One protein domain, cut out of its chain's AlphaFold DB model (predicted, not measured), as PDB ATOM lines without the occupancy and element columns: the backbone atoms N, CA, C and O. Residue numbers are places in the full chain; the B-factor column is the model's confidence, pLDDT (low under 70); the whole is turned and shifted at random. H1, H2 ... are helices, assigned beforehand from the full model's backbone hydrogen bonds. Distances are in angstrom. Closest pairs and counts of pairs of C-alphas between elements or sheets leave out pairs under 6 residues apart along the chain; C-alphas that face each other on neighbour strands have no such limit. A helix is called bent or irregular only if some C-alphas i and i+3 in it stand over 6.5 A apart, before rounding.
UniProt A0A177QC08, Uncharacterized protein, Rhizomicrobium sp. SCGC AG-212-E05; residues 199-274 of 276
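What this domain is: This is residues 199 to 274 of the 276 residues of an uncharacterized protein of Rhizomicrobium sp. SCGC AG-212-E05 (UniProt A0A177QC08). One long helix, H2, makes the length of a rod-like model, with a helix folded back on it at each end: H1 crosses its first part at a steep tilt, and H3 forms a narrow V with its last part. The four-residue helix H4 packs where H2 and H3 meet, while H1 is well away from H3 and H4. The printed part has 76 residues with four named helices in the order H1, H2, H3, H4 and no named strand; its class is all helix. It is loose, with a radius of gyration of the C-alphas of 16.2 A, and spans 48 by 22 by 14 A.

Where its parts are: H1 covers residues 199 to 208 and is 14.3 A long; its C-alpha 199 is at (209.711, 191.636, 219.371). H2 covers residues 215 to 241 and is 39.1 A long, from C-alpha 215 at (220.819, 197.500, 232.343) to C-alpha 241 at (215.033, 187.460, 195.025). H2 is irregular, with C-alphas 216 and 219 7.5 A apart, and has a kink of 30 degrees near residue 222. H3 covers residues 247 to 263 and is 24.1 A long. H4 covers residues 270 to 273 and ends with C-alpha 273 at (215.812, 192.472, 192.148).

How they stand to each other: H2 is the hub and touches the three other helices. H1 touches H2 at its residues 215 to 226 alone; the closest C-alphas are those of Cys 200 and Val 226, 5.9 A apart. H1 and H2 run opposite ways at a steep tilt of 48 degrees. H2 and H3 form a helical hairpin, running opposite ways at a shallow tilt of 31 degrees. They touch through residues 237 to 241 of H2 and 250 to 257 of H3 alone, and their closest C-alphas, those of Leu 241 and Trp 250, are 6.4 A apart. H4 touches residues 238 to 241 of H2, with the closest C-alphas, of Leu 241 and Tyr 273, 5.8 A apart. H4 also touches residues 254 to 258 of H3, with the closest C-alphas, of Ala 254 and Ala 270, 5.0 A apart. H1 is apart from H3 and from H4. Every O i to N i+4 pair is within hydrogen-bond range in H1, against 21 of 23 in H2 and 12 of 13 in H3; H4 is too short for such a pair.

The domain as a whole: The two C-alphas farthest apart, those of Glu 216 and Glu 247, are 49.0 A apart. The printed part has no cut. The link from H2 to H3 is tight, and those from H1 to H2 and from H3 to H4 are short. The mean pLDDT of the printed part is 95.3, and no printed residue is under 70.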
ATOM      1  N   ILE A 199     208.979 192.906 219.387       95.50
ATOM      2  CA  ILE A 199     209.711 191.636 219.371       95.50
ATOM      3  C   ILE A 199     211.199 191.857 219.667       95.50
ATOM      4  O   ILE A 199     211.734 191.164 220.533       95.50
ATOM      5  N   CYS A 200     211.852 192.843 219.044       96.75
ATOM      6  CA  CYS A 200     213.248 193.178 219.349       96.75
ATOM      7  C   CYS A 200     213.426 193.575 220.820       96.75
ATOM      8  O   CYS A 200     214.337 193.113 221.498       96.75
ATOM      9  N   LYS A 201     212.510 194.372 221.378       95.69
ATOM     10  CA  LYS A 201     212.542 194.729 222.801       95.69
ATOM     11  C   LYS A 201     212.420 193.499 223.694       95.69
ATOM     12  O   LYS A 201     213.149 193.387 224.678       95.69
ATOM     13  N   MET A 202     211.521 192.576 223.359       92.81
ATOM     14  CA  MET A 202     211.357 191.317 224.081       92.81
ATOM     15  C   MET A 202     212.647 190.481 224.053       92.81
ATOM     16  O   MET A 202     213.103 190.039 225.110       92.81
ATOM     17  N   THR A 203     213.271 190.294 222.883       92.88
ATOM     18  CA  THR A 203     214.514 189.513 222.765       92.88
ATOM     19  C   THR A 203     215.672 190.175 223.509       92.88
ATOM     20  O   THR A 203     216.389 189.490 224.246       92.88
ATOM     21  N   THR A 204     215.805 191.499 223.425       95.88
ATOM     22  CA  THR A 204     216.815 192.272 224.160       95.88
ATOM     23  C   THR A 204     216.610 192.184 225.675       95.88
ATOM     24  O   THR A 204     217.566 191.944 226.412       95.88
ATOM     25  N   ILE A 205     215.371 192.264 226.176       94.38
ATOM     26  CA  ILE A 205     215.076 192.066 227.608       94.38
ATOM     27  C   ILE A 205     215.466 190.652 228.060       94.38
ATOM     28  O   ILE A 205     216.048 190.483 229.131       94.38
ATOM     29  N   TRP A 206     215.212 189.622 227.250       91.56
ATOM     30  CA  TRP A 206     215.643 188.260 227.581       91.56
ATOM     31  C   TRP A 206     217.162 188.077 227.574       91.56
ATOM     32  O   TRP A 206     217.668 187.169 228.235       91.56
ATOM     33  N   ARG A 207     217.898 188.857 226.781       93.56
ATOM     34  CA  ARG A 207     219.369 188.905 226.805       93.56
ATOM     35  C   ARG A 207     219.863 189.591 228.082       93.56
ATOM     36  O   ARG A 207     220.692 189.011 228.782       93.56
ATOM     37  N   LEU A 208     219.251 190.715 228.464       95.38
ATOM     38  CA  LEU A 208     219.513 191.403 229.734       95.38
ATOM     39  C   LEU A 208     219.296 190.479 230.943       95.38
ATOM     40  O   LEU A 208     220.160 190.369 231.806       95.38
ATOM     41  N   GLN A 209     218.174 189.754 230.986       92.38
ATOM     42  CA  GLN A 209     217.857 188.813 232.073       92.38
ATOM     43  C   GLN A 209     218.856 187.654 232.199       92.38
ATOM     44  O   GLN A 209     218.948 187.035 233.255       92.38
ATOM     45  N   ARG A 210     219.604 187.354 231.132       92.12
ATOM     46  CA  ARG A 210     220.667 186.337 231.125       92.12
ATOM     47  C   ARG A 210     222.045 186.911 231.458       92.12
ATOM     48  O   ARG A 210     223.016 186.164 231.433       92.12
ATOM     49  N   GLY A 211     222.126 188.206 231.765       95.69
ATOM     50  CA  GLY A 211     223.373 188.879 232.110       95.69
ATOM     51  C   GLY A 211     224.313 189.078 230.924       95.69
ATOM     52  O   GLY A 211     225.515 189.194 231.130       95.69
ATOM     53  N   GLU A 212     223.800 189.101 229.686       97.31
ATOM     54  CA  GLU A 212     224.645 189.339 228.504       97.31
ATOM     55  C   GLU A 212     225.210 190.767 228.444       97.31
ATOM     56  O   GLU A 212     226.226 190.991 227.795       97.31
ATOM     57  N   PHE A 213     224.551 191.725 229.099       97.94
ATOM     58  CA  PHE A 213     224.951 193.131 229.180       97.94
ATOM     59  C   PHE A 213     224.307 193.804 230.408       97.94
ATOM     60  O   PHE A 213     223.406 193.236 231.030       97.94
ATOM     61  N   ALA A 214     224.766 195.006 230.768       97.69
ATOM     62  CA  ALA A 214     224.266 195.763 231.919       97.69
ATOM     63  C   ALA A 214     222.997 196.573 231.587       97.69
ATOM     64  O   ALA A 214     222.789 196.986 230.449       97.69
ATOM     65  N   ARG A 215     222.127 196.844 232.572       97.12
ATOM     66  CA  ARG A 215     220.819 197.500 232.343       97.12
ATOM     67  C   ARG A 215     220.945 198.879 231.689       97.12
ATOM     68  O   ARG A 215     220.056 199.278 230.940       97.12
ATOM     69  N   GLU A 216     222.032 199.584 231.957       97.81
ATOM     70  CA  GLU A 216     222.368 200.898 231.408       97.81
ATOM     71  C   GLU A 216     222.560 200.856 229.885       97.81
ATOM     72  O   GLU A 216     222.313 201.850 229.213       97.81
ATOM     73  N   GLN A 217     222.929 199.695 229.335       97.62
ATOM     74  CA  GLN A 217     223.151 199.474 227.903       97.62
ATOM     75  C   GLN A 217     221.871 199.066 227.156       97.62
ATOM     76  O   GLN A 217     221.918 198.793 225.961       97.62
ATOM     77  N   LEU A 218     220.717 198.984 227.836       96.88
ATOM     78  CA  LEU A 218     219.482 198.442 227.257       96.88
ATOM     79  C   LEU A 218     219.022 199.196 226.002       96.88
ATOM     80  O   LEU A 218     218.547 198.563 225.062       96.88
ATOM     81  N   THR A 219     219.134 200.524 225.995       97.50
ATOM     82  CA  THR A 219     218.736 201.342 224.841       97.50
ATOM     83  C   THR A 219     219.639 201.066 223.641       97.50
ATOM     84  O   THR A 219     219.126 200.756 222.569       97.50
ATOM     85  N   ASP A 220     220.957 201.080 223.843       98.06
ATOM     86  CA  ASP A 220     221.949 200.848 222.786       98.06
ATOM     87  C   ASP A 220     221.838 199.424 222.218       98.06
ATOM     88  O   ASP A 220     221.850 199.217 221.004       98.06
ATOM     89  N   GLU A 221     221.666 198.423 223.087       98.19
ATOM     90  CA  GLU A 221     221.470 197.031 222.672       98.19
ATOM     91  C   GLU A 221     220.141 196.823 221.940       98.19
ATOM     92  O   GLU A 221     220.062 195.978 221.049       98.19
ATOM     93  N   LEU A 222     219.097 197.586 222.274       97.75
ATOM     94  CA  LEU A 222     217.831 197.549 221.544       97.75
ATOM     95  C   LEU A 222     217.962 198.182 220.155       97.75
ATOM     96  O   LEU A 222     217.511 197.587 219.179       97.75
ATOM     97  N   GLU A 223     218.580 199.358 220.049       98.00
ATOM     98  CA  GLU A 223     218.818 200.022 218.761       98.00
ATOM     99  C   GLU A 223     219.659 199.139 217.830       98.00
ATOM    100  O   GLU A 223     219.332 198.961 216.650       98.00
ATOM    101  N   LYS A 224     220.691 198.502 218.391       97.56
ATOM    102  CA  LYS A 224     221.516 197.525 217.686       97.56
ATOM    103  C   LYS A 224     220.718 196.298 217.250       97.56
ATOM    104  O   LYS A 224     220.803 195.920 216.087       97.56
ATOM    105  N   GLU A 225     219.922 195.692 218.134       97.31
ATOM    106  CA  GLU A 225     219.094 194.521 217.805       97.31
ATOM    107  C   GLU A 225     218.125 194.822 216.651       97.31
ATOM    108  O   GLU A 225     218.014 194.026 215.715       97.31
ATOM    109  N   VAL A 226     217.455 195.980 216.691       97.81
ATOM    110  CA  VAL A 226     216.544 196.447 215.634       97.81
ATOM    111  C   VAL A 226     217.297 196.588 214.309       97.81
ATOM    112  O   VAL A 226     216.873 196.025 213.296       97.81
ATOM    113  N   THR A 227     218.433 197.287 214.322       97.62
ATOM    114  CA  THR A 227     219.232 197.573 213.120       97.62
ATOM    115  C   THR A 227     219.828 196.304 212.510       97.62
ATOM    116  O   THR A 227     219.696 196.068 211.304       97.62
ATOM    117  N   ASP A 228     220.441 195.454 213.333       97.75
ATOM    118  CA  ASP A 228     221.077 194.210 212.899       97.75
ATOM    119  C   ASP A 228     220.042 193.232 212.339       97.75
ATOM    120  O   ASP A 228     220.267 192.606 211.298       97.75
ATOM    121  N   THR A 229     218.892 193.099 213.005       98.00
ATOM    122  CA  THR A 229     217.823 192.188 212.576       98.00
ATOM    123  C   THR A 229     217.205 192.656 211.264       98.00
ATOM    124  O   THR A 229     217.081 191.856 210.335       98.00
ATOM    125  N   PHE A 230     216.885 193.949 211.143       97.94
ATOM    126  CA  PHE A 230     216.376 194.529 209.900       97.94
ATOM    127  C   PHE A 230     217.358 194.319 208.740       97.94
ATOM    128  O   PHE A 230     216.978 193.798 207.690       97.94
ATOM    129  N   THR A 231     218.638 194.637 208.954       97.75
ATOM    130  CA  THR A 231     219.686 194.500 207.932       97.75
ATOM    131  C   THR A 231     219.826 193.053 207.465       97.75
ATOM    132  O   THR A 231     219.878 192.794 206.262       97.75
ATOM    133  N   LYS A 232     219.831 192.088 208.398       97.81
ATOM    134  CA  LYS A 232     219.893 190.655 208.074       97.81
ATOM    135  C   LYS A 232     218.678 190.198 207.278       97.81
ATOM    136  O   LYS A 232     218.856 189.530 206.263       97.81
ATOM    137  N   MET A 233     217.468 190.564 207.705       97.62
ATOM    138  CA  MET A 233     216.240 190.209 206.988       97.62
ATOM    139  C   MET A 233     216.253 190.763 205.567       97.62
ATOM    140  O   MET A 233     216.073 190.004 204.617       97.62
ATOM    141  N   PHE A 234     216.511 192.066 205.418       96.88
ATOM    142  CA  PHE A 234     216.497 192.740 204.124       96.88
ATOM    143  C   PHE A 234     217.561 192.164 203.182       96.88
ATOM    144  O   PHE A 234     217.281 191.863 202.020       96.88
ATOM    145  N   HIS A 235     218.771 191.919 203.689       96.94
ATOM    146  CA  HIS A 235     219.824 191.262 202.921       96.94
ATOM    147  C   HIS A 235     219.436 189.837 202.500       96.94
ATOM    148  O   HIS A 235     219.605 189.471 201.338       96.94
ATOM    149  N   ALA A 236     218.895 189.034 203.418       96.44
ATOM    150  CA  ALA A 236     218.522 187.654 203.137       96.44
ATOM    151  C   ALA A 236     217.434 187.565 202.058       96.44
ATOM    152  O   ALA A 236     217.602 186.835 201.081       96.44
ATOM    153  N   ILE A 237     216.357 188.349 202.173       96.25
ATOM    154  CA  ILE A 237     215.257 188.301 201.202       96.25
ATOM    155  C   ILE A 237     215.650 188.873 199.834       96.25
ATOM    156  O   ILE A 237     215.273 188.311 198.807       96.25
ATOM    157  N   THR A 238     216.450 189.944 199.786       96.44
ATOM    158  CA  THR A 238     216.935 190.493 198.508       96.44
ATOM    159  C   THR A 238     217.932 189.557 197.834       96.44
ATOM    160  O   THR A 238     217.948 189.464 196.607       96.44
ATOM    161  N   SER A 239     218.738 188.828 198.611       94.19
ATOM    162  CA  SER A 239     219.602 187.764 198.096       94.19
ATOM    163  C   SER A 239     218.778 186.634 197.478       94.19
ATOM    164  O   SER A 239     219.049 186.240 196.346       94.19
ATOM    165  N   GLU A 240     217.711 186.182 198.149       93.00
ATOM    166  CA  GLU A 240     216.804 185.168 197.598       93.00
ATOM    167  C   GLU A 240     216.121 185.640 196.306       93.00
ATOM    168  O   GLU A 240     216.076 184.883 195.340       93.00
ATOM    169  N   LEU A 241     215.659 186.894 196.233       95.31
ATOM    170  CA  LEU A 241     215.033 187.460 195.025       95.31
ATOM    171  C   LEU A 241     215.963 187.518 193.807       95.31
ATOM    172  O   LEU A 241     215.478 187.476 192.676       95.31
ATOM    173  N   LYS A 242     217.278 187.610 194.038       94.69
ATOM    174  CA  LYS A 242     218.309 187.603 192.991       94.69
ATOM    175  C   LYS A 242     218.680 186.191 192.531       94.69
ATOM    176  O   LYS A 242     219.418 186.059 191.561       94.69
ATOM    177  N   ARG A 243     218.235 185.131 193.215       88.69
ATOM    178  CA  ARG A 243     218.513 183.745 192.804       88.69
ATOM    179  C   ARG A 243     217.662 183.363 191.585       88.69
ATOM    180  O   ARG A 243     216.573 183.911 191.409       88.69
ATOM    181  N   PRO A 244     218.096 182.367 190.789       88.25
ATOM    182  CA  PRO A 244     217.285 181.795 189.715       88.25
ATOM    183  C   PRO A 244     216.150 180.940 190.305       88.25
ATOM    184  O   PRO A 244     216.235 179.714 190.390       88.25
ATOM    185  N   LEU A 245     215.108 181.608 190.795       88.38
ATOM    186  CA  LEU A 245     213.898 180.999 191.340       88.38
ATOM    187  C   LEU A 245     212.894 180.714 190.219       88.38
ATOM    188  O   LEU A 245     212.776 181.487 189.269       88.38
ATOM    189  N   GLY A 246     212.121 179.632 190.355       90.38
ATOM    190  CA  GLY A 246     210.983 179.403 189.464       90.38
ATOM    191  C   GLY A 246     209.945 180.522 189.607       90.38
ATOM    192  O   GLY A 246     209.819 181.120 190.674       90.38
ATOM    193  N   GLU A 247     209.153 180.792 188.566       91.94
ATOM    194  CA  GLU A 247     208.213 181.931 188.534       91.94
ATOM    195  C   GLU A 247     207.284 181.991 189.760       91.94
ATOM    196  O   GLU A 247     207.103 183.046 190.370       91.94
ATOM    197  N   LYS A 248     206.752 180.838 190.181       92.44
ATOM    198  CA  LYS A 248     205.894 180.728 191.369       92.44
ATOM    199  C   LYS A 248     206.642 181.031 192.671       92.44
ATOM    200  O   LYS A 248     206.072 181.652 193.565       92.44
ATOM    201  N   GLU A 249     207.882 180.569 192.804       92.25
ATOM    202  CA  GLU A 249     208.709 180.815 193.993       92.25
ATOM    203  C   GLU A 249     209.098 182.289 194.076       92.25
ATOM    204  O   GLU A 249     208.905 182.924 195.115       92.25
ATOM    205  N   TRP A 250     209.562 182.847 192.954       95.00
ATOM    206  CA  TRP A 250     209.918 184.254 192.847       95.00
ATOM    207  C   TRP A 250     208.713 185.144 193.152       95.00
ATOM    208  O   TRP A 250     208.817 186.051 193.971       95.00
ATOM    209  N   GLY A 251     207.540 184.836 192.588       96.44
ATOM    210  CA  GLY A 251     206.307 185.580 192.849       96.44
ATOM    211  C   GLY A 251     205.905 185.585 194.327       96.44
ATOM    212  O   GLY A 251     205.440 186.604 194.834       96.44
ATOM    213  N   LYS A 252     206.131 184.483 195.056       96.75
ATOM    214  CA  LYS A 252     205.879 184.421 196.506       96.75
ATOM    215  C   LYS A 252     206.881 185.243 197.312       96.75
ATOM    216  O   LYS A 252     206.464 185.957 198.224       96.75
ATOM    217  N   ALA A 253     208.168 185.157 196.982       96.88
ATOM    218  CA  ALA A 253     209.202 185.960 197.629       96.88
ATOM    219  C   ALA A 253     208.992 187.460 197.364       96.88
ATOM    220  O   ALA A 253     209.074 188.264 198.288       96.88
ATOM    221  N   ALA A 254     208.636 187.823 196.130       97.69
ATOM    222  CA  ALA A 254     208.351 189.193 195.721       97.69
ATOM    223  C   ALA A 254     207.123 189.757 196.442       97.69
ATOM    224  O   ALA A 254     207.185 190.841 197.014       97.69
ATOM    225  N   TRP A 255     206.038 188.977 196.501       97.44
ATOM    226  CA  TRP A 255     204.825 189.339 197.238       97.44
ATOM    227  C   TRP A 255     205.101 189.645 198.713       97.44
ATOM    228  O   TRP A 255     204.496 190.565 199.271       97.44
ATOM    229  N   PHE A 256     205.981 188.855 199.337       97.81
ATOM    230  CA  PHE A 256     206.385 189.043 200.727       97.81
ATOM    231  C   PHE A 256     207.255 190.290 200.872       97.81
ATOM    232  O   PHE A 256     206.962 191.141 201.707       97.81
ATOM    233  N   PHE A 257     208.275 190.426 200.020       98.06
ATOM    234  CA  PHE A 257     209.186 191.564 200.032       98.06
ATOM    235  C   PHE A 257     208.454 192.896 199.892       98.06
ATOM    236  O   PHE A 257     208.692 193.791 200.691       98.06
ATOM    237  N   ASP A 258     207.542 193.019 198.924       97.56
ATOM    238  CA  ASP A 258     206.829 194.275 198.671       97.56
ATOM    239  C   ASP A 258     205.997 194.724 199.879       97.56
ATOM    240  O   ASP A 258     205.909 195.918 200.147       97.56
ATOM    241  N   ARG A 259     205.413 193.775 200.620       95.88
ATOM    242  CA  ARG A 259     204.660 194.061 201.850       95.88
ATOM    243  C   ARG A 259     205.567 194.404 203.008       95.88
ATOM    244  O   ARG A 259     205.304 195.372 203.699       95.88
ATOM    245  N   MET A 260     206.637 193.637 203.196       96.06
ATOM    246  CA  MET A 260     207.628 193.929 204.222       96.06
ATOM    247  C   MET A 260     208.217 195.331 204.000       96.06
ATOM    248  O   MET A 260     208.286 196.122 204.932       96.06
ATOM    249  N   ALA A 261     208.585 195.671 202.763       96.50
ATOM    250  CA  ALA A 261     209.071 196.996 202.401       96.50
ATOM    251  C   ALA A 261     208.033 198.088 202.706       96.50
ATOM    252  O   ALA A 261     208.386 199.095 203.311       96.50
ATOM    253  N   GLU A 262     206.762 197.868 202.358       95.69
ATOM    254  CA  GLU A 262     205.662 198.783 202.682       95.69
ATOM    255  C   GLU A 262     205.461 198.955 204.199       95.69
ATOM    256  O   GLU A 262     205.378 200.086 204.672       95.69
ATOM    257  N   ASP A 263     205.468 197.864 204.969       94.88
ATOM    258  CA  ASP A 263     205.334 197.871 206.432       94.88
ATOM    259  C   ASP A 263     206.491 198.614 207.128       94.88
ATOM    260  O   ASP A 263     206.288 199.226 208.180       94.88
ATOM    261  N   PHE A 264     207.686 198.603 206.526       94.56
ATOM    262  CA  PHE A 264     208.849 199.386 206.959       94.56
ATOM    263  C   PHE A 264     208.925 200.792 206.331       94.56
ATOM    264  O   PHE A 264     209.859 201.536 206.628       94.56
ATOM    265  N   GLY A 265     207.974 201.184 205.475       94.31
ATOM    266  CA  GLY A 265     207.966 202.490 204.807       94.31
ATOM    267  C   GLY A 265     209.097 202.693 203.788       94.31
ATOM    268  O   GLY A 265     209.496 203.827 203.524       94.31
ATOM    269  N   LEU A 266     209.638 201.612 203.226       93.38
ATOM    270  CA  LEU A 266     210.726 201.645 202.252       93.38
ATOM    271  C   LEU A 266     210.181 201.866 200.828       93.38
ATOM    272  O   LEU A 266     209.214 201.211 200.436       93.38
ATOM    273  N   PRO A 267     210.831 202.694 199.988       92.88
ATOM    274  CA  PRO A 267     210.448 202.902 198.586       92.88
ATOM    275  C   PRO A 267     210.921 201.764 197.656       92.88
ATOM    276  O   PRO A 267     211.147 201.969 196.466       92.88
ATOM    277  N   GLU A 268     211.110 200.564 198.197       92.44
ATOM    278  CA  GLU A 268     211.725 199.420 197.528       92.44
ATOM    279  C   GLU A 268     210.657 198.505 196.918       92.44
ATOM    280  O   GLU A 268     209.613 198.259 197.523       92.44
ATOM    281  N   ARG A 269     210.926 197.953 195.728       95.44
ATOM    282  CA  ARG A 269     210.042 196.970 195.078       95.44
ATOM    283  C   ARG A 269     210.808 195.741 194.633       95.44
ATOM    284  O   ARG A 269     211.916 195.847 194.117       95.44
ATOM    285  N   ALA A 270     210.200 194.568 194.764       92.69
ATOM    286  CA  ALA A 270     210.825 193.297 194.417       92.69
ATOM    287  C   ALA A 270     211.258 193.234 192.943       92.69
ATOM    288  O   ALA A 270     212.270 192.616 192.621       92.69
ATOM    289  N   ALA A 271     210.524 193.913 192.053       93.06
ATOM    290  CA  ALA A 271     210.785 193.940 190.614       93.06
ATOM    291  C   ALA A 271     212.221 194.354 190.250       93.06
ATOM    292  O   ALA A 271     212.775 193.809 189.300       93.06
ATOM    293  N   GLN A 272     212.853 195.249 191.018       94.06
ATOM    294  CA  GLN A 272     214.227 195.694 190.750       94.06
ATOM    295  C   GLN A 272     215.289 194.617 191.034       94.06
ATOM    296  O   GLN A 272     216.424 194.726 190.579       94.06
ATOM    297  N   TYR A 273     214.932 193.584 191.800       92.06
ATOM    298  CA  TYR A 273     215.812 192.472 192.148       92.06
ATOM    299  C   TYR A 273     215.650 191.277 191.207       92.06
ATOM    300  O   TYR A 273     216.383 190.296 191.338       92.06
ATOM    301  N   ARG A 274     214.702 191.346 190.264       90.25
ATOM    302  CA  ARG A 274     214.473 190.285 189.288       90.25
ATOM    303  C   ARG A 274     215.663 190.199 188.337       90.25
ATOM    304  O   ARG A 274     216.009 191.183 187.690       90.25
TER     305      ARG A 274